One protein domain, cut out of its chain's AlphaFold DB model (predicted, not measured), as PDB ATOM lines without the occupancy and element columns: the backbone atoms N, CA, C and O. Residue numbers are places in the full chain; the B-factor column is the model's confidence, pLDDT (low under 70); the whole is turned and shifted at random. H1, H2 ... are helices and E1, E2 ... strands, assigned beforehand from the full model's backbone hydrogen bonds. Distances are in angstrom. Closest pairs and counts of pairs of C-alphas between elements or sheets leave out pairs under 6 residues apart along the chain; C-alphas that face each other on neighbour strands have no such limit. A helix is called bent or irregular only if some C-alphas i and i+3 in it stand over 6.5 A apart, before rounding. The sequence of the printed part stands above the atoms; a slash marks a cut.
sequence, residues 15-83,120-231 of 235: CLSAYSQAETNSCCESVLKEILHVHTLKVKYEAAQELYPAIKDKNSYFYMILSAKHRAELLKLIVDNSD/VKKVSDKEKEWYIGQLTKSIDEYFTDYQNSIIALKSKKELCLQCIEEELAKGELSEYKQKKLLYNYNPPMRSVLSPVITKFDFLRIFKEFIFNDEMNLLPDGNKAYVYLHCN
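Overview. This is residues 15 to 83 and 120 to 231 of the 235 residues of an uncharacterized protein of Porphyromonadaceae bacterium (UniProt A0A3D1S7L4). One very long helix, H1, runs through the model, and six of the other helices gather along it: H5 side by side with it, the short H2, H3 and H4 near its last residues, and H6 and H7 crossing it farther back. H8 packs on H7, a small hairpin of E1 and E2 sits by the first residues of H7, and residues 15 to 23 of H1 stick out. The printed part has 181 residues, with eight named helices and two named strands in the order H1 H2 H3 H4 H5 H6 E1 E2 H7 H8; it is mostly helix, and the two strands are antiparallel. It is only just loose, close to compact, with a radius of gyration of the C-alphas of 19.1 A and spans of 67 by 34 by 27 A.

Arrangement. H1, residues 15 to 56, is the hub, touching six helices. With residues 51 to 55 alone it touches H2, residues 61 to 64, closest at the C-alphas of Ala 54 and Phe 62, 5.9 A. H3, residues 68 to 78, touches residues 43 to 51 of H1 at a steep tilt of 53 degrees, opposite ways; the closest C-alphas are those of Lys 44 and Ile 78, 5.2 A. H4, residues 125 to 133, only just touches H1, with 3 pairs of C-alphas within 8 A, the closest those of Ile 55 and Ile 132, 7.0 A. H5, residues 139 to 154, touches residues 34 to 52 of H1 at a shallow tilt of 20 degrees, opposite ways, closest at the C-alphas of Tyr 45 and Tyr 142, 5.0 A. H6, residues 157 to 169, is about perpendicular to H1 at 80 degrees and touches it, closest at the C-alphas of Cys 28 and Cys 163, 5.1 A. The hairpin of E1, residues 180 to 182, and E2, residues 196 to 198, has N 181 and O 197 within hydrogen-bond range at 2.8 A. H7, residues 199 to 212, touches H6, closest at the C-alphas of Ile 164 and Leu 203, 6.4 A, and touches H1, closest at those of Leu 36 and Lys 199, 7.6 A. H8, residues 221 to 230, touches H7, closest at the C-alphas of Ile 205 and Ala 224, 6.6 A; H8 and H1 are apart. Every O i to N i+4 pair is within hydrogen-bond range in H4, H5, H6, H7 and H8, against 33 of 38 in H1 and 6 of 7 in H3; H2 is too short for such a pair.

Along the chain. H1 begins at C-alpha 15, (416.472, 233.300, 828.069), and is 62.5 A long; it is neither bent nor irregular, but only just: C-alphas 50 and 53 are 6.3 A apart. H5 measures 22.9 A, H7 18.5 A, H6 18.0 A and H3 16.1 A. H8 ends at C-alpha 230, (400.082, 259.430, 797.958).

Size, cuts and confidence. The C-alphas of Cys 15 and Val 120, 68.5 A apart, are the two farthest apart. Residues 84 to 119 are cut out, and C-alphas 83 and 120 are 27.2 A apart across the cut. Of the links that are printed whole, E1 to E2 is long, with 13 residues. The pLDDT is under 70 at residues 15 to 26, 80 to 83, 120 to 122 and 186 to 195.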
ATOM      1  N   CYS A  15     415.045 233.124 828.383       37.16
ATOM      2  CA  CYS A  15     416.472 233.300 828.069       37.16
ATOM      3  C   CYS A  15     416.831 233.041 826.594       37.16
ATOM      4  O   CYS A  15     417.738 233.684 826.069       37.16
ATOM      5  N   LEU A  16     416.107 232.156 825.898       39.00
ATOM      6  CA  LEU A  16     416.314 231.903 824.462       39.00
ATOM      7  C   LEU A  16     415.825 233.064 823.578       39.00
ATOM      8  O   LEU A  16     416.381 233.297 822.507       39.00
ATOM      9  N   SER A  17     414.830 233.830 824.037       47.38
ATOM     10  CA  SER A  17     414.303 234.977 823.285       47.38
ATOM     11  C   SER A  17     415.242 236.190 823.290       47.38
ATOM     12  O   SER A  17     415.374 236.858 822.269       47.38
ATOM     13  N   ALA A  18     415.962 236.431 824.391       43.50
ATOM     14  CA  ALA A  18     416.867 237.575 824.515       43.50
ATOM     15  C   ALA A  18     418.182 237.391 823.731       43.50
ATOM     16  O   ALA A  18     418.692 238.347 823.151       43.50
ATOM     17  N   TYR A  19     418.710 236.161 823.672       41.50
ATOM     18  CA  TYR A  19     419.906 235.847 822.877       41.50
ATOM     19  C   TYR A  19     419.605 235.874 821.369       41.50
ATOM     20  O   TYR A  19     420.365 236.454 820.598       41.50
ATOM     21  N   SER A  20     418.433 235.356 820.972       46.91
ATOM     22  CA  SER A  20     417.907 235.471 819.606       46.91
ATOM     23  C   SER A  20     417.716 236.935 819.189       46.91
ATOM     24  O   SER A  20     418.151 237.325 818.110       46.91
ATOM     25  N   GLN A  21     417.152 237.784 820.055       47.88
ATOM     26  CA  GLN A  21     416.945 239.209 819.763       47.88
ATOM     27  C   GLN A  21     418.252 239.998 819.595       47.88
ATOM     28  O   GLN A  21     418.324 240.881 818.747       47.88
ATOM     29  N   ALA A  22     419.301 239.704 820.368       48.53
ATOM     30  CA  ALA A  22     420.576 240.414 820.242       48.53
ATOM     31  C   ALA A  22     421.333 240.056 818.945       48.53
ATOM     32  O   ALA A  22     421.858 240.947 818.274       48.53
ATOM     33  N   GLU A  23     421.350 238.776 818.557       48.47
ATOM     34  CA  GLU A  23     421.965 238.327 817.298       48.47
ATOM     35  C   GLU A  23     421.154 238.758 816.065       48.47
ATOM     36  O   GLU A  23     421.735 239.206 815.075       48.47
ATOM     37  N   THR A  24     419.820 238.709 816.134       55.91
ATOM     38  CA  THR A  24     418.941 239.193 815.051       55.91
ATOM     39  C   THR A  24     419.024 240.711 814.872       55.91
ATOM     40  O   THR A  24     419.118 241.171 813.737       55.91
ATOM     41  N   ASN A  25     419.121 241.491 815.957       58.81
ATOM     42  CA  ASN A  25     419.315 242.944 815.880       58.81
ATOM     43  C   ASN A  25     420.641 243.327 815.196       58.81
ATOM     44  O   ASN A  25     420.654 244.214 814.342       58.81
ATOM     45  N   SER A  26     421.745 242.646 815.529       65.69
ATOM     46  CA  SER A  26     423.050 242.852 814.873       65.69
ATOM     47  C   SER A  26     423.007 242.471 813.384       65.69
ATOM     48  O   SER A  26     423.533 243.187 812.526       65.69
ATOM     49  N   CYS A  27     422.301 241.383 813.057       80.56
ATOM     50  CA  CYS A  27     422.088 240.934 811.682       80.56
ATOM     51  C   CYS A  27     421.293 241.966 810.862       80.56
ATOM     52  O   CYS A  27     421.732 242.371 809.782       80.56
ATOM     53  N   CYS A  28     420.174 242.465 811.395       92.19
ATOM     54  CA  CYS A  28     419.355 243.450 810.696       92.19
ATOM     55  C   CYS A  28     420.042 244.805 810.542       92.19
ATOM     56  O   CYS A  28     419.879 245.449 809.507       92.19
ATOM     57  N   GLU A  29     420.878 245.225 811.494       91.88
ATOM     58  CA  GLU A  29     421.675 246.439 811.318       91.88
ATOM     59  C   GLU A  29     422.611 246.334 810.100       91.88
ATOM     60  O   GLU A  29     422.708 247.278 809.311       91.88
ATOM     61  N   SER A  30     423.269 245.185 809.913       92.56
ATOM     62  CA  SER A  30     424.129 244.942 808.747       92.56
ATOM     63  C   SER A  30     423.329 244.933 807.443       92.56
ATOM     64  O   SER A  30     423.711 245.597 806.481       92.56
ATOM     65  N   VAL A  31     422.182 244.252 807.421       95.44
ATOM     66  CA  VAL A  31     421.303 244.176 806.243       95.44
ATOM     67  C   VAL A  31     420.785 245.560 805.838       95.44
ATOM     68  O   VAL A  31     420.835 245.928 804.665       95.44
ATOM     69  N   LEU A  32     420.346 246.377 806.797       95.75
ATOM     70  CA  LEU A  32     419.887 247.740 806.523       95.75
ATOM     71  C   LEU A  32     421.026 248.640 806.022       95.75
ATOM     72  O   LEU A  32     420.797 249.493 805.162       95.75
ATOM     73  N   LYS A  33     422.261 248.443 806.507       95.19
ATOM     74  CA  LYS A  33     423.448 249.122 805.962       95.19
ATOM     75  C   LYS A  33     423.719 248.713 804.513       95.19
ATOM     76  O   LYS A  33     423.992 249.598 803.708       95.19
ATOM     77  N   GLU A  34     423.605 247.429 804.172       96.00
ATOM     78  CA  GLU A  34     423.731 246.945 802.786       96.00
ATOM     79  C   GLU A  34     422.651 247.558 801.878       96.00
ATOM     80  O   GLU A  34     422.962 248.064 800.802       96.00
ATOM     81  N   ILE A  35     421.395 247.619 802.334       96.94
ATOM     82  CA  ILE A  35     420.299 248.266 801.594       96.94
ATOM     83  C   ILE A  35     420.596 249.753 801.360       96.94
ATOM     84  O   ILE A  35     420.468 250.251 800.244       96.94
ATOM     85  N   LEU A  36     421.037 250.477 802.390       95.50
ATOM     86  CA  LEU A  36     421.418 251.885 802.259       95.50
ATOM     87  C   LEU A  36     422.660 252.086 801.386       95.50
ATOM     88  O   LEU A  36     422.797 253.133 800.760       95.50
ATOM     89  N   HIS A  37     423.558 251.106 801.309       95.06
ATOM     90  CA  HIS A  37     424.713 251.175 800.423       95.06
ATOM     91  C   HIS A  37     424.299 251.219 798.943       95.06
ATOM     92  O   HIS A  37     424.948 251.901 798.150       95.06
ATOM     93  N   VAL A  38     423.165 250.608 798.580       96.25
ATOM     94  CA  VAL A  38     422.595 250.721 797.229       96.25
ATOM     95  C   VAL A  38     422.302 252.175 796.854       96.25
ATOM     96  O   VAL A  38     422.521 252.565 795.708       96.25
ATOM     97  N   HIS A  39     421.843 253.002 797.802       93.06
ATOM     98  CA  HIS A  39     421.659 254.439 797.563       93.06
ATOM     99  C   HIS A  39     422.985 255.122 797.220       93.06
ATOM    100  O   HIS A  39     423.047 255.862 796.240       93.06
ATOM    101  N   THR A  40     424.052 254.824 797.963       90.38
ATOM    102  CA  THR A  40     425.392 255.340 797.663       90.38
ATOM    103  C   THR A  40     425.823 254.953 796.251       90.38
ATOM    104  O   THR A  40     426.251 255.818 795.492       90.38
ATOM    105  N   LEU A  41     425.667 253.683 795.867       93.06
ATOM    106  CA  LEU A  41     426.029 253.198 794.531       93.06
ATOM    107  C   LEU A  41     425.209 253.870 793.423       93.06
ATOM    108  O   LEU A  41     425.775 254.275 792.410       93.06
ATOM    109  N   LYS A  42     423.902 254.067 793.643       92.06
ATOM    110  CA  LYS A  42     423.039 254.837 792.738       92.06
ATOM    111  C   LYS A  42     423.554 256.265 792.558       92.06
ATOM    112  O   LYS A  42     423.698 256.712 791.428       92.06
ATOM    113  N   VAL A  43     423.873 256.963 793.649       87.88
ATOM    114  CA  VAL A  43     424.404 258.335 793.591       87.88
ATOM    115  C   VAL A  43     425.739 258.383 792.850       87.88
ATOM    116  O   VAL A  43     425.935 259.283 792.040       87.88
ATOM    117  N   LYS A  44     426.640 257.414 793.073       88.31
ATOM    118  CA  LYS A  44     427.898 257.317 792.313       88.31
ATOM    119  C   LYS A  44     427.636 257.144 790.815       88.31
ATOM    120  O   LYS A  44     428.249 257.830 790.005       88.31
ATOM    121  N   TYR A  45     426.716 256.252 790.450       91.44
ATOM    122  CA  TYR A  45     426.341 256.020 789.057       91.44
ATOM    123  C   TYR A  45     425.750 257.274 788.399       91.44
ATOM    124  O   TYR A  45     426.248 257.702 787.361       91.44
ATOM    125  N   GLU A  46     424.761 257.911 789.026       88.31
ATOM    126  CA  GLU A  46     424.155 259.148 788.515       88.31
ATOM    127  C   GLU A  46     425.184 260.285 788.414       88.31
ATOM    128  O   GLU A  46     425.211 261.026 787.431       88.31
ATOM    129  N   ALA A  47     426.091 260.396 789.390       85.38
ATOM    130  CA  ALA A  47     427.179 261.363 789.341       85.38
ATOM    131  C   ALA A  47     428.138 261.107 788.176       85.38
ATOM    132  O   ALA A  47     428.529 262.055 787.497       85.38
ATOM    133  N   ALA A  48     428.470 259.847 787.893       88.31
ATOM    134  CA  ALA A  48     429.276 259.488 786.733       88.31
ATOM    135  C   ALA A  48     428.555 259.811 785.411       88.31
ATOM    136  O   ALA A  48     429.180 260.352 784.498       88.31
ATOM    137  N   GLN A  49     427.247 259.543 785.316       88.25
ATOM    138  CA  GLN A  49     426.447 259.860 784.124       88.25
ATOM    139  C   GLN A  49     426.450 261.353 783.787       88.25
ATOM    140  O   GLN A  49     426.525 261.708 782.616       88.25
ATOM    141  N   GLU A  50     426.410 262.215 784.799       83.06
ATOM    142  CA  GLU A  50     426.452 263.669 784.623       83.06
ATOM    143  C   GLU A  50     427.873 264.185 784.371       83.06
ATOM    144  O   GLU A  50     428.111 265.034 783.508       83.06
ATOM    145  N   LEU A  51     428.843 263.671 785.127       82.69
ATOM    146  CA  LEU A  51     430.199 264.193 785.110       82.69
ATOM    147  C   LEU A  51     430.946 263.830 783.823       82.69
ATOM    148  O   LEU A  51     431.663 264.667 783.281       82.69
ATOM    149  N   TYR A  52     430.805 262.603 783.319       86.12
ATOM    150  CA  TYR A  52     431.628 262.109 782.208       86.12
ATOM    151  C   TYR A  52     431.381 262.881 780.906       86.12
ATOM    152  O   TYR A  52     432.358 263.270 780.259       86.12
ATOM    153  N   PRO A  53     430.125 263.153 780.500       85.06
ATOM    154  CA  PRO A  53     429.854 264.039 779.374       85.06
ATOM    155  C   PRO A  53     430.380 265.458 779.620       85.06
ATOM    156  O   PRO A  53     431.005 266.036 778.732       85.06
ATOM    157  N   ALA A  54     430.198 265.996 780.832       82.88
ATOM    158  CA  ALA A  54     430.617 267.355 781.160       82.88
ATOM    159  C   ALA A  54     432.148 267.522 781.157       82.88
ATOM    160  O   ALA A  54     432.660 268.545 780.717       82.88
ATOM    161  N   ILE A  55     432.903 266.513 781.587       80.62
ATOM    162  CA  ILE A  55     434.371 266.532 781.567       80.62
ATOM    163  C   ILE A  55     434.930 266.424 780.139       80.62
ATOM    164  O   ILE A  55     435.996 266.976 779.862       80.62
ATOM    165  N   LYS A  56     434.226 265.740 779.226       79.94
ATOM    166  CA  LYS A  56     434.629 265.627 777.813       79.94
ATOM    167  C   LYS A  56     434.393 266.919 777.028       79.94
ATOM    168  O   LYS A  56     435.154 267.217 776.110       79.94
ATOM    169  N   ASP A  57     433.365 267.683 777.382       82.69
ATOM    170  CA  ASP A  57     433.073 268.968 776.753       82.69
ATOM    171  C   ASP A  57     433.843 270.115 777.432       82.69
ATOM    172  O   ASP A  57     433.569 270.513 778.565       82.69
ATOM    173  N   LYS A  58     434.802 270.698 776.702       71.50
ATOM    174  CA  LYS A  58     435.624 271.826 777.175       71.50
ATOM    175  C   LYS A  58     434.811 273.095 777.467       71.50
ATOM    176  O   LYS A  58     435.322 273.961 778.176       71.50
ATOM    177  N   ASN A  59     433.593 273.198 776.936       73.62
ATOM    178  CA  ASN A  59     432.673 274.317 777.140       73.62
ATOM    179  C   ASN A  59     431.534 273.976 778.113       73.62
ATOM    180  O   ASN A  59     430.558 274.722 778.214       73.62
ATOM    181  N   SER A  60     431.627 272.854 778.827       80.00
ATOM    182  CA  SER A  60     430.572 272.448 779.743       80.00
ATOM    183  C   SER A  60     430.455 273.381 780.949       80.00
ATOM    184  O   SER A  60     431.405 274.047 781.385       80.00
ATOM    185  N   TYR A  61     429.276 273.347 781.574       75.00
ATOM    186  CA  TYR A  61     429.025 274.029 782.843       75.00
ATOM    187  C   TYR A  61     430.025 273.627 783.940       75.00
ATOM    188  O   TYR A  61     430.302 274.429 784.835       75.00
ATOM    189  N   PHE A  62     430.585 272.414 783.861       79.31
ATOM    190  CA  PHE A  62     431.557 271.904 784.819       79.31
ATOM    191  C   PHE A  62     432.807 272.792 784.866       79.31
ATOM    192  O   PHE A  62     433.208 273.214 785.949       79.31
ATOM    193  N   TYR A  63     433.364 273.166 783.709       78.00
ATOM    194  CA  TYR A  63     434.581 273.989 783.625       78.00
ATOM    195  C   TYR A  63     434.339 275.497 783.545       78.00
ATOM    196  O   TYR A  63     435.289 276.265 783.706       78.00
ATOM    197  N   MET A  64     433.109 275.922 783.255       72.06
ATOM    198  CA  MET A  64     432.782 277.336 783.055       72.06
ATOM    199  C   MET A  64     432.043 277.971 784.237       72.06
ATOM    200  O   MET A  64     432.216 279.157 784.496       72.06
ATOM    201  N   ILE A  65     431.185 277.214 784.929       70.50
ATOM    202  CA  ILE A  65     430.199 277.784 785.864       70.50
ATOM    203  C   ILE A  65     430.372 277.245 787.286       70.50
ATOM    204  O   ILE A  65     430.165 277.986 788.249       70.50
ATOM    205  N   LEU A  66     430.724 275.967 787.456       71.12
ATOM    206  CA  LEU A  66     430.937 275.417 788.795       71.12
ATOM    207  C   LEU A  66     432.171 276.043 789.452       71.12
ATOM    208  O   LEU A  66     433.175 276.291 788.791       71.12
ATOM    209  N   SER A  67     432.122 276.252 790.769       72.56
ATOM    210  CA  SER A  67     433.332 276.609 791.518       72.56
ATOM    211  C   SER A  67     434.250 275.394 791.678       72.56
ATOM    212  O   SER A  67     433.784 274.251 791.632       72.56
ATOM    213  N   ALA A  68     435.543 275.632 791.928       71.88
ATOM    214  CA  ALA A  68     436.516 274.567 792.191       71.88
ATOM    215  C   ALA A  68     436.057 273.626 793.315       71.88
ATOM    216  O   ALA A  68     436.124 272.406 793.179       71.88
ATOM    217  N   LYS A  69     435.477 274.191 794.383       72.00
ATOM    218  CA  LYS A  69     434.885 273.424 795.486       72.00
ATOM    219  C   LYS A  69     433.800 272.456 795.006       72.00
ATOM    220  O   LYS A  69     433.846 271.284 795.366       72.00
ATOM    221  N   HIS A  70     432.852 272.922 794.191       74.56
ATOM    222  CA  HIS A  70     431.783 272.055 793.691       74.56
ATOM    223  C   HIS A  70     432.346 270.955 792.793       74.56
ATOM    224  O   HIS A  70     432.011 269.796 792.994       74.56
ATOM    225  N   ARG A  71     433.245 271.282 791.853       78.00
ATOM    226  CA  ARG A  71     433.893 270.270 791.002       78.00
ATOM    227  C   ARG A  71     434.584 269.180 791.826       78.00
ATOM    228  O   ARG A  71     434.426 267.998 791.528       78.00
ATOM    229  N   ALA A  72     435.306 269.574 792.873       74.62
ATOM    230  CA  ALA A  72     435.978 268.650 793.778       74.62
ATOM    231  C   ALA A  72     434.994 267.769 794.560       74.62
ATOM    232  O   ALA A  72     435.215 266.569 794.692       74.62
ATOM    233  N   GLU A  73     433.892 268.336 795.055       75.31
ATOM    234  CA  GLU A  73     432.829 267.570 795.717       75.31
ATOM    235  C   GLU A  73     432.199 266.533 794.779       75.31
ATOM    236  O   GLU A  73     431.967 265.407 795.208       75.31
ATOM    237  N   LEU A  74     431.995 266.867 793.499       76.69
ATOM    238  CA  LEU A  74     431.483 265.910 792.515       76.69
ATOM    239  C   LEU A  74     432.473 264.778 792.245       76.69
ATOM    240  O   LEU A  74     432.076 263.616 792.222       76.69
ATOM    241  N   LEU A  75     433.763 265.096 792.097       77.56
ATOM    242  CA  LEU A  75     434.791 264.067 791.955       77.56
ATOM    243  C   LEU A  75     434.844 263.139 793.166       77.56
ATOM    244  O   LEU A  75     434.907 261.930 792.980       77.56
ATOM    245  N   LYS A  76     434.763 263.671 794.392       77.62
ATOM    246  CA  LYS A  76     434.775 262.864 795.626       77.62
ATOM    247  C   LYS A  76     433.629 261.859 795.712       77.62
ATOM    248  O   LYS A  76     433.735 260.891 796.457       77.62
ATOM    249  N   LEU A  77     432.521 262.088 795.005       78.44
ATOM    250  CA  LEU A  77     431.427 261.119 794.974       78.44
ATOM    251  C   LEU A  77     431.819 259.863 794.202       78.44
ATOM    252  O   LEU A  77     431.419 258.770 794.587       78.44
ATOM    253  N   ILE A  78     432.584 260.004 793.124       79.62
ATOM    254  CA  ILE A  78     432.853 258.903 792.198       79.62
ATOM    255  C   ILE A  78     434.279 258.355 792.315       79.62
ATOM    256  O   ILE A  78     434.486 257.167 792.082       79.62
ATOM    257  N   VAL A  79     435.247 259.173 792.721       77.62
ATOM    258  CA  VAL A  79     436.647 258.793 792.888       77.62
ATOM    259  C   VAL A  79     436.896 258.484 794.360       77.62
ATOM    260  O   VAL A  79     436.748 259.352 795.214       77.62
ATOM    261  N   ASP A  80     437.299 257.247 794.650       64.56
ATOM    262  CA  ASP A  80     437.608 256.785 796.012       64.56
ATOM    263  C   ASP A  80     439.027 257.184 796.485       64.56
ATOM    264  O   ASP A  80     439.425 256.851 797.602       64.56
ATOM    265  N   ASN A  81     439.796 257.912 795.663       58.66
ATOM    266  CA  ASN A  81     441.117 258.422 796.034       58.66
ATOM    267  C   ASN A  81     441.022 259.588 797.025       58.66
ATOM    268  O   ASN A  81     440.244 260.528 796.863       58.66
ATOM    269  N   SER A  82     441.886 259.531 798.036       48.97
ATOM    270  CA  SER A  82     442.019 260.513 799.112       48.97
ATOM    271  C   SER A  82     443.080 261.585 798.848       48.97
ATOM    272  O   SER A  82     443.349 262.383 799.750       48.97
ATOM    273  N   ASP A  83     443.690 261.607 797.657       55.72
ATOM    274  CA  ASP A  83     444.754 262.562 797.352       55.72
ATOM    275  C   ASP A  83     444.253 264.000 797.563       55.72
ATOM    276  O   ASP A  83     443.160 264.361 797.102       55.72
ATOM    277  N   VAL A 120     432.783 284.454 784.198       50.28
ATOM    278  CA  VAL A 120     432.881 283.020 783.927       50.28
ATOM    279  C   VAL A 120     434.348 282.638 784.107       50.28
ATOM    280  O   VAL A 120     435.170 282.863 783.216       50.28
ATOM    281  N   LYS A 121     434.687 282.116 785.289       59.94
ATOM    282  CA  LYS A 121     436.039 281.658 785.626       59.94
ATOM    283  C   LYS A 121     436.318 280.356 784.881       59.94
ATOM    284  O   LYS A 121     435.728 279.321 785.185       59.94
ATOM    285  N   LYS A 122     437.190 280.420 783.872       67.50
ATOM    286  CA  LYS A 122     437.578 279.253 783.072       67.50
ATOM    287  C   LYS A 122     438.657 278.448 783.789       67.50
ATOM    288  O   LYS A 122     439.647 278.995 784.259       67.50
ATOM    289  N   VAL A 123     438.481 277.134 783.787       74.06
ATOM    290  CA  VAL A 123     439.475 276.169 784.269       74.06
ATOM    291  C   VAL A 123     440.634 276.016 783.275       74.06
ATOM    292  O   VAL A 123     440.401 275.915 782.063       74.06
ATOM    293  N   SER A 124     441.873 275.968 783.783       78.94
ATOM    294  CA  SER A 124     443.088 275.735 782.980       78.94
ATOM    295  C   SER A 124     443.122 274.318 782.396       78.94
ATOM    296  O   SER A 124     442.639 273.385 783.028       78.94
ATOM    297  N   ASP A 125     443.723 274.114 781.219       80.81
ATOM    298  CA  ASP A 125     443.764 272.778 780.596       80.81
ATOM    299  C   ASP A 125     444.510 271.736 781.450       80.81
ATOM    300  O   ASP A 125     444.065 270.594 781.532       80.81
ATOM    301  N   LYS A 126     445.555 272.146 782.186       81.50
ATOM    302  CA  LYS A 126     446.271 271.286 783.145       81.50
ATOM    303  C   LYS A 126     445.364 270.802 784.280       81.50
ATOM    304  O   LYS A 126     445.434 269.642 784.678       81.50
ATOM    305  N   GLU A 127     444.509 271.680 784.806       79.62
ATOM    306  CA  GLU A 127     443.511 271.297 785.809       79.62
ATOM    307  C   GLU A 127     442.506 270.305 785.200       79.62
ATOM    308  O   GLU A 127     442.237 269.277 785.815       79.62
ATOM    309  N   LYS A 128     442.026 270.529 783.967       79.88
ATOM    310  CA  LYS A 128     441.115 269.582 783.284       79.88
ATOM    311  C   LYS A 128     441.728 268.193 783.125       79.88
ATOM    312  O   LYS A 128     441.071 267.199 783.419       79.88
ATOM    313  N   GLU A 129     442.977 268.120 782.675       83.81
ATOM    314  CA  GLU A 129     443.703 266.855 782.526       83.81
ATOM    315  C   GLU A 129     443.845 266.125 783.865       83.81
ATOM    316  O   GLU A 129     443.659 264.909 783.918       83.81
ATOM    317  N   TRP A 130     444.084 266.857 784.959       84.19
ATOM    318  CA  TRP A 130     444.092 266.276 786.299       84.19
ATOM    319  C   TRP A 130     442.719 265.705 786.684       84.19
ATOM    320  O   TRP A 130     442.660 264.559 787.122       84.19
ATOM    321  N   TYR A 131     441.620 266.444 786.461       81.38
ATOM    322  CA  TYR A 131     440.252 265.952 786.714       81.38
ATOM    323  C   TYR A 131     439.963 264.656 785.941       81.38
ATOM    324  O   TYR A 131     439.405 263.720 786.507       81.38
ATOM    325  N   ILE A 132     440.372 264.590 784.670       82.62
ATOM    326  CA  ILE A 132     440.228 263.394 783.826       82.62
ATOM    327  C   ILE A 132     441.059 262.232 784.380       82.62
ATOM    328  O   ILE A 132     440.562 261.113 784.446       82.62
ATOM    329  N   GLY A 133     442.297 262.489 784.809       84.00
ATOM    330  CA  GLY A 133     443.193 261.466 785.350       84.00
ATOM    331  C   GLY A 133     442.701 260.805 786.643       84.00
ATOM    332  O   GLY A 133     443.115 259.690 786.944       84.00
ATOM    333  N   GLN A 134     441.797 261.451 787.388       81.25
ATOM    334  CA  GLN A 134     441.176 260.864 788.583       81.25
ATOM    335  C   GLN A 134     440.069 259.846 788.258       81.25
ATOM    336  O   GLN A 134     439.687 259.052 789.116       81.25
ATOM    337  N   LEU A 135     439.549 259.846 787.029       83.94
ATOM    338  CA  LEU A 135     438.487 258.941 786.598       83.94
ATOM    339  C   LEU A 135     439.060 257.569 786.229       83.94
ATOM    340  O   LEU A 135     439.467 257.333 785.094       83.94
ATOM    341  N   THR A 136     439.083 256.651 787.191       83.00
ATOM    342  CA  THR A 136     439.643 255.300 786.997       83.00
ATOM    343  C   THR A 136     438.620 254.260 786.549       83.00
ATOM    344  O   THR A 136     438.997 253.220 786.018       83.00
ATOM    345  N   LYS A 137     437.333 254.538 786.754       88.62
ATOM    346  CA  LYS A 137     436.220 253.624 786.490       88.62
ATOM    347  C   LYS A 137     435.379 254.126 785.315       88.62
ATOM    348  O   LYS A 137     435.390 255.311 785.015       88.62
ATOM    349  N   SER A 138     434.648 253.281 784.611       91.38
ATOM    350  CA  SER A 138     433.710 253.671 783.549       91.38
ATOM    351  C   SER A 138     432.276 253.795 784.075       91.38
ATOM    352  O   SER A 138     431.935 253.239 785.121       91.38
ATOM    353  N   ILE A 139     431.407 254.504 783.340       91.94
ATOM    354  CA  ILE A 139     429.971 254.619 783.674       91.94
ATOM    355  C   ILE A 139     429.335 253.224 783.802       91.94
ATOM    356  O   ILE A 139     428.592 252.977 784.754       91.94
ATOM    357  N   ASP A 140     429.668 252.305 782.892       95.00
ATOM    358  CA  ASP A 140     429.130 250.940 782.874       95.00
ATOM    359  C   ASP A 140     429.578 250.124 784.088       95.00
ATOM    360  O   ASP A 140     428.802 249.341 784.636       95.00
ATOM    361  N   GLU A 141     430.799 250.331 784.581       94.81
ATOM    362  CA  GLU A 141     431.249 249.680 785.809       94.81
ATOM    363  C   GLU A 141     430.543 250.263 787.050       94.81
ATOM    364  O   GLU A 141     430.255 249.524 787.993       94.81
ATOM    365  N   TYR A 142     430.239 251.572 787.107       93.75
ATOM    366  CA  TYR A 142     429.402 252.120 788.195       93.75
ATOM    367  C   TYR A 142     427.993 251.531 788.163       93.75
ATOM    368  O   TYR A 142     427.453 251.174 789.211       93.75
ATOM    369  N   PHE A 143     427.422 251.395 786.966       96.00
ATOM    370  CA  PHE A 143     426.127 250.755 786.777       96.00
ATOM    371  C   PHE A 143     426.146 249.287 787.212       96.00
ATOM    372  O   PHE A 143     425.243 248.838 787.915       96.00
ATOM    373  N   THR A 144     427.203 248.562 786.844       96.56
ATOM    374  CA  THR A 144     427.391 247.147 787.183       96.56
ATOM    375  C   THR A 144     427.445 246.940 788.693       96.56
ATOM    376  O   THR A 144     426.727 246.087 789.209       96.56
ATOM    377  N   ASP A 145     428.217 247.744 789.430       95.19
ATOM    378  CA  ASP A 145     428.259 247.660 790.899       95.19
ATOM    379  C   ASP A 145     426.883 247.917 791.520       95.19
ATOM    380  O   ASP A 145     426.439 247.175 792.401       95.19
ATOM    381  N   TYR A 146     426.193 248.951 791.035       96.56
ATOM    382  CA  TYR A 146     424.855 249.308 791.489       96.56
ATOM    383  C   TYR A 146     423.851 248.162 791.271       96.56
ATOM    384  O   TYR A 146     423.157 247.759 792.209       96.56
ATOM    385  N   GLN A 147     423.810 247.588 790.067       97.50
ATOM    386  CA  GLN A 147     422.927 246.466 789.747       97.50
ATOM    387  C   GLN A 147     423.286 245.195 790.519       97.50
ATOM    388  O   GLN A 147     422.396 244.540 791.065       97.50
ATOM    389  N   ASN A 148     424.572 244.853 790.611       97.44
ATOM    390  CA  ASN A 148     425.031 243.666 791.330       97.44
ATOM    391  C   ASN A 148     424.659 243.727 792.814       97.44
ATOM    392  O   ASN A 148     424.269 242.711 793.388       97.44
ATOM    393  N   SER A 149     424.711 244.914 793.425       97.56
ATOM    394  CA  SER A 149     424.273 245.107 794.808       97.56
ATOM    395  C   SER A 149     422.770 244.847 794.983       97.56
ATOM    396  O   SER A 149     422.376 244.147 795.917       97.56
ATOM    397  N   ILE A 150     421.925 245.307 794.051       97.88
ATOM    398  CA  ILE A 150     420.484 244.993 794.055       97.88
ATOM    399  C   ILE A 150     420.249 243.486 793.890       97.88
ATOM    400  O   ILE A 150     419.463 242.904 794.638       97.88
ATOM    401  N   ILE A 151     420.934 242.839 792.944       97.19
ATOM    402  CA  ILE A 151     420.813 241.393 792.698       97.19
ATOM    403  C   ILE A 151     421.213 240.594 793.947       97.19
ATOM    404  O   ILE A 151     420.510 239.659 794.335       97.19
ATOM    405  N   ALA A 152     422.299 240.986 794.615       97.12
ATOM    406  CA  ALA A 152     422.763 240.349 795.844       97.12
ATOM    407  C   ALA A 152     421.769 240.499 797.010       97.12
ATOM    408  O   ALA A 152     421.646 239.589 797.825       97.12
ATOM    409  N   LEU A 153     421.035 241.612 797.093       97.31
ATOM    410  CA  LEU A 153     419.975 241.789 798.094       97.31
ATOM    411  C   LEU A 153     418.709 241.003 797.736       97.31
ATOM    412  O   LEU A 153     418.075 240.426 798.619       97.31
ATOM    413  N   LYS A 154     418.361 240.909 796.447       96.50
ATOM    414  CA  LYS A 154     417.244 240.077 795.968       96.50
ATOM    415  C   LYS A 154     417.426 238.594 796.278       96.50
ATOM    416  O   LYS A 154     416.440 237.930 796.570       96.50
ATOM    417  N   SER A 155     418.654 238.071 796.278       95.94
ATOM    418  CA  SER A 155     418.903 236.674 796.673       95.94
ATOM    419  C   SER A 155     418.691 236.409 798.172       95.94
ATOM    420  O   SER A 155     418.584 235.255 798.576       95.94
ATOM    421  N   LYS A 156     418.592 237.469 798.987       95.19
ATOM    422  CA  LYS A 156     418.302 237.439 800.429       95.19
ATOM    423  C   LYS A 156     416.965 238.134 800.750       95.19
ATOM    424  O   LYS A 156     416.834 238.743 801.817       95.19
ATOM    425  N   LYS A 157     416.002 238.104 799.817       95.12
ATOM    426  CA  LYS A 157     414.747 238.883 799.852       95.12
ATOM    427  C   LYS A 157     414.018 238.776 801.190       95.12
ATOM    428  O   LYS A 157     413.667 239.802 801.761       95.12
ATOM    429  N   GLU A 158     413.822 237.567 801.707       95.56
ATOM    430  CA  GLU A 158     413.045 237.305 802.923       95.56
ATOM    431  C   GLU A 158     413.682 237.954 804.155       95.56
ATOM    432  O   GLU A 158     413.002 238.652 804.907       95.56
ATOM    433  N   LEU A 159     415.000 237.797 804.321       94.88
ATOM    434  CA  LEU A 159     415.748 238.425 805.412       94.88
ATOM    435  C   LEU A 159     415.710 239.955 805.301       94.88
ATOM    436  O   LEU A 159     415.500 240.651 806.292       94.88
ATOM    437  N   CYS A 160     415.880 240.486 804.088       96.44
ATOM    438  CA  CYS A 160     415.821 241.927 803.854       96.44
ATOM    439  C   CYS A 160     414.439 242.497 804.180       96.44
ATOM    440  O   CYS A 160     414.345 243.528 804.842       96.44
ATOM    441  N   LEU A 161     413.371 241.823 803.745       97.44
ATOM    442  CA  LEU A 161     411.997 242.218 804.036       97.44
ATOM    443  C   LEU A 161     411.715 242.209 805.536       97.44
ATOM    444  O   LEU A 161     411.189 243.201 806.034       97.44
ATOM    445  N   GLN A 162     412.128 241.159 806.253       96.38
ATOM    446  CA  GLN A 162     411.983 241.090 807.707       96.38
ATOM    447  C   GLN A 162     412.655 242.293 808.387       96.38
ATOM    448  O   GLN A 162     412.007 243.021 809.136       96.38
ATOM    449  N   CYS A 163     413.925 242.559 808.077       97.12
ATOM    450  CA  CYS A 163     414.661 243.663 808.693       97.12
ATOM    451  C   CYS A 163     414.094 245.045 808.328       97.12
ATOM    452  O   CYS A 163     414.081 245.951 809.163       97.12
ATOM    453  N   ILE A 164     413.603 245.225 807.095       97.44
ATOM    454  CA  ILE A 164     412.906 246.455 806.703       97.44
ATOM    455  C   ILE A 164     411.615 246.608 807.510       97.44
ATOM    456  O   ILE A 164     411.345 247.691 808.015       97.44
ATOM    457  N   GLU A 165     410.809 245.558 807.636       97.31
ATOM    458  CA  GLU A 165     409.537 245.617 808.359       97.31
ATOM    459  C   GLU A 165     409.727 245.897 809.847       97.31
ATOM    460  O   GLU A 165     409.012 246.736 810.392       97.31
ATOM    461  N   GLU A 166     410.724 245.277 810.477       95.81
ATOM    462  CA  GLU A 166     411.101 245.555 811.864       95.81
ATOM    463  C   GLU A 166     411.512 247.023 812.064       95.81
ATOM    464  O   GLU A 166     411.088 247.659 813.030       95.81
ATOM    465  N   GLU A 167     412.292 247.601 811.142       96.56
ATOM    466  CA  GLU A 167     412.669 249.018 811.208       96.56
ATOM    467  C   GLU A 167     411.474 249.945 810.948       96.56
ATOM    468  O   GLU A 167     411.283 250.927 811.668       96.56
ATOM    469  N   LEU A 168     410.629 249.628 809.961       96.12
ATOM    470  CA  LEU A 168     409.436 250.415 809.645       96.12
ATOM    471  C   LEU A 168     408.401 250.375 810.781       96.12
ATOM    472  O   LEU A 168     407.743 251.385 811.039       96.12
ATOM    473  N   ALA A 169     408.289 249.255 811.501       96.62
ATOM    474  CA  ALA A 169     407.390 249.102 812.645       96.62
ATOM    475  C   ALA A 169     407.736 250.039 813.817       96.62
ATOM    476  O   ALA A 169     406.853 250.379 814.606       96.62
ATOM    477  N   LYS A 170     408.984 250.526 813.910       95.19
ATOM    478  CA  LYS A 170     409.385 251.538 814.906       95.19
ATOM    479  C   LYS A 170     408.695 252.889 814.679       95.19
ATOM    480  O   LYS A 170     408.611 253.691 815.610       95.19
ATOM    481  N   GLY A 171     408.200 253.160 813.468       92.62
ATOM    482  CA  GLY A 171     407.447 254.372 813.149       92.62
ATOM    483  C   GLY A 171     408.209 255.650 813.507       92.62
ATOM    484  O   GLY A 171     409.333 255.860 813.055       92.62
ATOM    485  N   GLU A 172     407.603 256.514 814.326       92.06
ATOM    486  CA  GLU A 172     408.219 257.775 814.780       92.06
ATOM    487  C   GLU A 172     409.464 257.590 815.659       92.06
ATOM    488  O   GLU A 172     410.274 258.506 815.769       92.06
ATOM    489  N   LEU A 173     409.644 256.413 816.266       92.88
ATOM    490  CA  LEU A 173     410.793 256.119 817.127       92.88
ATOM    491  C   LEU A 173     412.040 255.706 816.334       92.88
ATOM    492  O   LEU A 173     413.113 255.555 816.915       92.88
ATOM    493  N   SER A 174     411.920 255.507 815.019       93.25
ATOM    494  CA  SER A 174     413.057 255.144 814.178       93.25
ATOM    495  C   SER A 174     414.051 256.302 814.054       93.25
ATOM    496  O   SER A 174     413.721 257.393 813.582       93.25
ATOM    497  N   GLU A 175     415.325 256.037 814.348       92.31
ATOM    498  CA  GLU A 175     416.410 256.978 814.055       92.31
ATOM    499  C   GLU A 175     416.542 257.281 812.552       92.31
ATOM    500  O   GLU A 175     417.103 258.309 812.161       92.31
ATOM    501  N   TYR A 176     416.051 256.394 811.683       91.06
ATOM    502  CA  TYR A 176     416.171 256.546 810.235       91.06
ATOM    503  C   TYR A 176     415.291 257.687 809.717       91.06
ATOM    504  O   TYR A 176     415.604 258.250 808.667       91.06
ATOM    505  N   LYS A 177     414.259 258.101 810.468       90.06
ATOM    506  CA  LYS A 177     413.467 259.305 810.169       90.06
ATOM    507  C   LYS A 177     414.239 260.609 810.368       90.06
ATOM    508  O   LYS A 177     413.918 261.618 809.749       90.06
ATOM    509  N   GLN A 178     415.274 260.607 811.205       86.31
ATOM    510  CA  GLN A 178     416.079 261.803 811.477       86.31
ATOM    511  C   GLN A 178     417.237 261.959 810.478       86.31
ATOM    512  O   GLN A 178     417.796 263.044 810.316       86.31
ATOM    513  N   LYS A 179     417.597 260.877 809.778       86.50
ATOM    514  CA  LYS A 179     418.743 260.812 808.868       86.50
ATOM    515  C   LYS A 179     418.273 261.074 807.435       86.50
ATOM    516  O   LYS A 179     417.683 260.199 806.807       86.50
ATOM    517  N   LYS A 180     418.530 262.280 806.924       86.75
ATOM    518  CA  LYS A 180     418.162 262.694 805.559       86.75
ATOM    519  C   LYS A 180     419.176 262.221 804.516       86.75
ATOM    520  O   LYS A 180     420.358 262.073 804.817       86.75
ATOM    521  N   LEU A 181     418.705 262.032 803.288       84.81
ATOM    522  CA  LEU A 181     419.501 261.737 802.102       84.81
ATOM    523  C   LEU A 181     418.909 262.426 800.867       84.81
ATOM    524  O   LEU A 181     417.705 262.672 800.785       84.81
ATOM    525  N   LEU A 182     419.772 262.739 799.904       82.56
ATOM    526  CA  LEU A 182     419.372 263.205 798.577       82.56
ATOM    527  C   LEU A 182     419.069 261.984 797.717       82.56
ATOM    528  O   LEU A 182     419.982 261.217 797.426       82.56
ATOM    529  N   TYR A 183     417.808 261.774 797.340       84.38
ATOM    530  CA  TYR A 183     417.422 260.538 796.656       84.38
ATOM    531  C   TYR A 183     418.062 260.395 795.267       84.38
ATOM    532  O   TYR A 183     418.570 259.327 794.924       84.38
ATOM    533  N   ASN A 184     418.069 261.491 794.507       81.12
ATOM    534  CA  ASN A 184     418.724 261.598 793.210       81.12
ATOM    535  C   ASN A 184     419.881 262.581 793.286       81.12
ATOM    536  O   ASN A 184     419.768 263.647 793.906       81.12
ATOM    537  N   TYR A 185     420.951 262.257 792.578       70.12
ATOM    538  CA  TYR A 185     421.989 263.213 792.254       70.12
ATOM    539  C   TYR A 185     421.487 264.192 791.174       70.12
ATOM    540  O   TYR A 185     420.848 263.782 790.209       70.12
ATOM    541  N   ASN A 186     421.703 265.502 791.364       63.62
ATOM    542  CA  ASN A 186     421.240 266.536 790.426       63.62
ATOM    543  C   ASN A 186     422.137 267.792 790.484       63.62
ATOM    544  O   ASN A 186     421.970 268.626 791.382       63.62
ATOM    545  N   PRO A 187     423.125 267.915 789.583       54.44
ATOM    546  CA  PRO A 187     423.952 269.104 789.432       54.44
ATOM    547  C   PRO A 187     423.413 270.035 788.318       54.44
ATOM    548  O   PRO A 187     422.846 269.565 787.339       54.44
ATOM    549  N   PRO A 188     423.632 271.363 788.401       50.25
ATOM    550  CA  PRO A 188     424.039 272.104 789.592       50.25
ATOM    551  C   PRO A 188     422.923 272.027 790.644       50.25
ATOM    552  O   PRO A 188     421.769 271.805 790.289       50.25
ATOM    553  N   MET A 189     423.250 272.250 791.922       43.91
ATOM    554  CA  MET A 189     422.315 272.275 793.069       43.91
ATOM    555  C   MET A 189     421.251 273.406 792.994       43.91
ATOM    556  O   MET A 189     420.997 274.117 793.961       43.91
ATOM    557  N   ARG A 190     420.665 273.637 791.817       40.62
ATOM    558  CA  ARG A 190     419.624 274.612 791.484       40.62
ATOM    559  C   ARG A 190     418.350 273.949 790.962       40.62
ATOM    560  O   ARG A 190     417.360 274.653 790.782       40.62
ATOM    561  N   SER A 191     418.340 272.638 790.709       38.47
ATOM    562  CA  SER A 191     417.081 271.962 790.396       38.47
ATOM    563  C   SER A 191     416.236 271.863 791.664       38.47
ATOM    564  O   SER A 191     416.593 271.192 792.628       38.47
ATOM    565  N   VAL A 192     415.107 272.563 791.643       42.22
ATOM    566  CA  VAL A 192     414.160 272.785 792.747       42.22
ATOM    567  C   VAL A 192     413.476 271.483 793.226       42.22
ATOM    568  O   VAL A 192     412.659 271.517 794.140       42.22
ATOM    569  N   LEU A 193     413.791 270.321 792.635       47.69
ATOM    570  CA  LEU A 193     412.931 269.132 792.685       47.69
ATOM    571  C   LEU A 193     413.593 267.816 793.117       47.69
ATOM    572  O   LEU A 193     412.885 266.816 793.189       47.69
ATOM    573  N   SER A 194     414.895 267.754 793.423       55.66
ATOM    574  CA  SER A 194     415.460 266.487 793.930       55.66
ATOM    575  C   SER A 194     414.938 266.204 795.340       55.66
ATOM    576  O   SER A 194     415.250 266.973 796.255       55.66
ATOM    577  N   PRO A 195     414.157 265.129 795.559       69.88
ATOM    578  CA  PRO A 195     413.500 264.941 796.838       69.88
ATOM    579  C   PRO A 195     414.550 264.604 797.899       69.88
ATOM    580  O   PRO A 195     415.252 263.590 797.828       69.88
ATOM    581  N   VAL A 196     414.665 265.486 798.891       81.38
ATOM    582  CA  VAL A 196     415.326 265.170 800.154       81.38
ATOM    583  C   VAL A 196     414.376 264.253 800.910       81.38
ATOM    584  O   VAL A 196     413.295 264.682 801.311       81.38
ATOM    585  N   ILE A 197     414.775 263.002 801.097       88.50
ATOM    586  CA  ILE A 197     413.982 262.002 801.816       88.50
ATOM    587  C   ILE A 197     414.734 261.536 803.057       88.50
ATOM    588  O   ILE A 197     415.917 261.832 803.233       88.50
ATOM    589  N   THR A 198     414.066 260.814 803.947       91.88
ATOM    590  CA  THR A 198     414.740 260.172 805.080       91.88
ATOM    591  C   THR A 198     415.255 258.783 804.693       91.88
ATOM    592  O   THR A 198     414.799 258.181 803.719       91.88
ATOM    593  N   LYS A 199     416.187 258.218 805.471       94.44
ATOM    594  CA  LYS A 199     416.565 256.801 805.334       94.44
ATOM    595  C   LYS A 199     415.349 255.892 805.515       94.44
ATOM    596  O   LYS A 199     415.261 254.864 804.856       94.44
ATOM    597  N   PHE A 200     414.399 256.291 806.359       95.44
ATOM    598  CA  PHE A 200     413.148 255.568 806.570       95.44
ATOM    599  C   PHE A 200     412.290 255.538 805.296       95.44
ATOM    600  O   PHE A 200     411.818 254.480 804.885       95.44
ATOM    601  N   ASP A 201     412.151 256.678 804.618       95.25
ATOM    602  CA  ASP A 201     411.459 256.766 803.327       95.25
ATOM    603  C   ASP A 201     412.155 255.935 802.246       95.25
ATOM    604  O   ASP A 201     411.494 255.272 801.446       95.25
ATOM    605  N   PHE A 202     413.490 255.917 802.247       96.25
ATOM    606  CA  PHE A 202     414.255 255.075 801.334       96.25
ATOM    607  C   PHE A 202     413.954 253.587 801.533       96.25
ATOM    608  O   PHE A 202     413.759 252.890 800.544       96.25
ATOM    609  N   LEU A 203     413.845 253.103 802.777       97.56
ATOM    610  CA  LEU A 203     413.465 251.709 803.039       97.56
ATOM    611  C   LEU A 203     412.064 251.384 802.499       97.56
ATOM    612  O   LEU A 203     411.869 250.307 801.938       97.56
ATOM    613  N   ARG A 204     411.106 252.320 802.604       96.94
ATOM    614  CA  ARG A 204     409.765 252.165 802.008       96.94
ATOM    615  C   ARG A 204     409.844 252.023 800.490       96.94
ATOM    616  O   ARG A 204     409.272 251.089 799.939       96.94
ATOM    617  N   ILE A 205     410.581 252.919 799.828       96.62
ATOM    618  CA  ILE A 205     410.790 252.871 798.373       96.62
ATOM    619  C   ILE A 205     411.490 251.570 797.972       96.62
ATOM    620  O   ILE A 205     411.071 250.913 797.026       96.62
ATOM    621  N   PHE A 206     412.543 251.181 798.690       97.56
ATOM    622  CA  PHE A 206     413.312 249.983 798.377       97.56
ATOM    623  C   PHE A 206     412.441 248.729 798.476       97.56
ATOM    624  O   PHE A 206     412.391 247.945 797.532       97.56
ATOM    625  N   LYS A 207     411.704 248.572 799.584       97.75
ATOM    626  CA  LYS A 207     410.753 247.470 799.766       97.75
ATOM    627  C   LYS A 207     409.754 247.407 798.617       97.75
ATOM    628  O   LYS A 207     409.571 246.345 798.031       97.75
ATOM    629  N   GLU A 208     409.136 248.533 798.281       97.06
ATOM    630  CA  GLU A 208     408.097 248.546 797.260       97.06
ATOM    631  C   GLU A 208     408.642 248.227 795.867       97.06
ATOM    632  O   GLU A 208     408.209 247.277 795.226       97.06
ATOM    633  N   PHE A 209     409.618 248.993 795.394       96.44
ATOM    634  CA  PHE A 209     410.031 248.907 793.996       96.44
ATOM    635  C   PHE A 209     410.963 247.720 793.737       96.44
ATOM    636  O   PHE A 209     410.853 247.067 792.704       96.44
ATOM    637  N   ILE A 210     411.870 247.398 794.664       97.56
ATOM    638  CA  ILE A 210     412.858 246.332 794.446       97.56
ATOM    639  C   ILE A 210     412.302 244.957 794.821       97.56
ATOM    640  O   ILE A 210     412.579 243.987 794.113       97.56
ATOM    641  N   PHE A 211     411.531 244.848 795.911       96.69
ATOM    642  CA  PHE A 211     411.044 243.550 796.395       96.69
ATOM    643  C   PHE A 211     409.593 243.243 796.024       96.69
ATOM    644  O   PHE A 211     409.326 242.088 795.682       96.69
ATOM    645  N   ASN A 212     408.673 244.214 796.072       94.25
ATOM    646  CA  ASN A 212     407.268 243.963 795.720       94.25
ATOM    647  C   ASN A 212     407.055 244.002 794.199       94.25
ATOM    648  O   ASN A 212     406.449 243.085 793.654       94.25
ATOM    649  N   ASP A 213     407.599 245.014 793.516       93.75
ATOM    650  CA  ASP A 213     407.500 245.156 792.051       93.75
ATOM    651  C   ASP A 213     408.614 244.431 791.287       93.75
ATOM    652  O   ASP A 213     408.634 244.425 790.058       93.75
ATOM    653  N   GLU A 214     409.570 243.853 792.014       92.69
ATOM    654  CA  GLU A 214     410.707 243.112 791.467       92.69
ATOM    655  C   GLU A 214     411.544 243.903 790.446       92.69
ATOM    656  O   GLU A 214     412.254 243.322 789.621       92.69
ATOM    657  N   MET A 215     411.560 245.238 790.534       93.25
ATOM    658  CA  MET A 215     412.366 246.078 789.648       93.25
ATOM    659  C   MET A 215     413.862 245.855 789.875       93.25
ATOM    660  O   MET A 215     414.314 245.543 790.976       93.25
ATOM    661  N   ASN A 216     414.657 246.004 788.817       92.69
ATOM    662  CA  ASN A 216     416.117 245.847 788.881       92.69
ATOM    663  C   ASN A 216     416.853 247.157 789.176       92.69
ATOM    664  O   ASN A 216     418.069 247.150 789.329       92.69
ATOM    665  N   LEU A 217     416.119 248.266 789.233       94.19
ATOM    666  CA  LEU A 217     416.623 249.605 789.490       94.19
ATOM    667  C   LEU A 217     415.640 250.317 790.415       94.19
ATOM    668  O   LEU A 217     414.443 250.023 790.422       94.19
ATOM    669  N   LEU A 218     416.157 251.264 791.187       94.44
ATOM    670  CA  LEU A 218     415.332 252.178 791.961       94.44
ATOM    671  C   LEU A 218     414.612 253.143 791.007       94.44
ATOM    672  O   LEU A 218     415.175 253.502 789.970       94.44
ATOM    673  N   PRO A 219     413.387 253.571 791.348       92.31
ATOM    674  CA  PRO A 219     412.656 254.534 790.538       92.31
ATOM    675  C   PRO A 219     413.387 255.883 790.464       92.31
ATOM    676  O   PRO A 219     414.229 256.207 791.303       92.31
ATOM    677  N   ASP A 220     413.038 256.702 789.472       88.31
ATOM    678  CA  ASP A 220     413.474 258.097 789.443       88.31
ATOM    679  C   ASP A 220     412.843 258.921 790.586       88.31
ATOM    680  O   ASP A 220     411.929 258.479 791.294       88.31
ATOM    681  N   GLY A 221     413.327 260.152 790.770       85.81
ATOM    682  CA  GLY A 221     412.899 261.028 791.856       85.81
ATOM    683  C   GLY A 221     411.420 261.414 791.800       85.81
ATOM    684  O   GLY A 221     410.809 261.560 792.856       85.81
ATOM    685  N   ASN A 222     410.817 261.516 790.612       85.06
ATOM    686  CA  ASN A 222     409.395 261.838 790.478       85.06
ATOM    687  C   ASN A 222     408.534 260.649 790.908       85.06
ATOM    688  O   ASN A 222     407.600 260.811 791.695       85.06
ATOM    689  N   LYS A 223     408.873 259.442 790.437       88.94
ATOM    690  CA  LYS A 223     408.196 258.198 790.823       88.94
ATOM    691  C   LYS A 223     408.314 257.944 792.328       88.94
ATOM    692  O   LYS A 223     407.308 257.655 792.977       88.94
ATOM    693  N   ALA A 224     409.505 258.131 792.896       90.50
ATOM    694  CA  ALA A 224     409.733 258.033 794.336       90.50
ATOM    695  C   ALA A 224     408.926 259.076 795.130       90.50
ATOM    696  O   ALA A 224     408.287 258.737 796.125       90.50
ATOM    697  N   TYR A 225     408.914 260.335 794.678       88.12
ATOM    698  CA  TYR A 225     408.160 261.413 795.319       88.12
ATOM    699  C   TYR A 225     406.658 261.120 795.352       88.12
ATOM    700  O   TYR A 225     406.043 261.219 796.417       88.12
ATOM    701  N   VAL A 226     406.069 260.723 794.218       89.62
ATOM    702  CA  VAL A 226     404.636 260.400 794.127       89.62
ATOM    703  C   VAL A 226     404.279 259.226 795.036       89.62
ATOM    704  O   VAL A 226     403.303 259.315 795.785       89.62
ATOM    705  N   TYR A 227     405.103 258.174 795.043       92.81
ATOM    706  CA  TYR A 227     404.907 257.038 795.941       92.81
ATOM    707  C   TYR A 227     404.897 257.462 797.412       92.81
ATOM    708  O   TYR A 227     403.978 257.109 798.146       92.81
ATOM    709  N   LEU A 228     405.861 258.275 797.848       91.44
ATOM    710  CA  LEU A 228     405.926 258.697 799.248       91.44
ATOM    711  C   LEU A 228     404.751 259.589 799.679       91.44
ATOM    712  O   LEU A 228     404.342 259.506 800.837       91.44
ATOM    713  N   HIS A 229     404.213 260.419 798.777       87.56
ATOM    714  CA  HIS A 229     403.172 261.403 799.107       87.56
ATOM    715  C   HIS A 229     401.750 260.849 799.054       87.56
ATOM    716  O   HIS A 229     400.919 261.261 799.860       87.56
ATOM    717  N   CYS A 230     401.445 259.946 798.118       88.19
ATOM    718  CA  CYS A 230     400.082 259.430 797.958       88.19
ATOM    719  C   CYS A 230     399.975 257.903 797.987       88.19
ATOM    720  O   CYS A 230     398.877 257.379 797.830       88.19
ATOM    721  N   ASN A 231     401.086 257.182 798.200       88.06
ATOM    722  CA  ASN A 231     401.170 255.724 798.052       88.06
ATOM    723  C   ASN A 231     400.699 255.241 796.664       88.06
ATOM    724  O   ASN A 231     400.210 254.123 796.521       88.06
TER     725      ASN A 231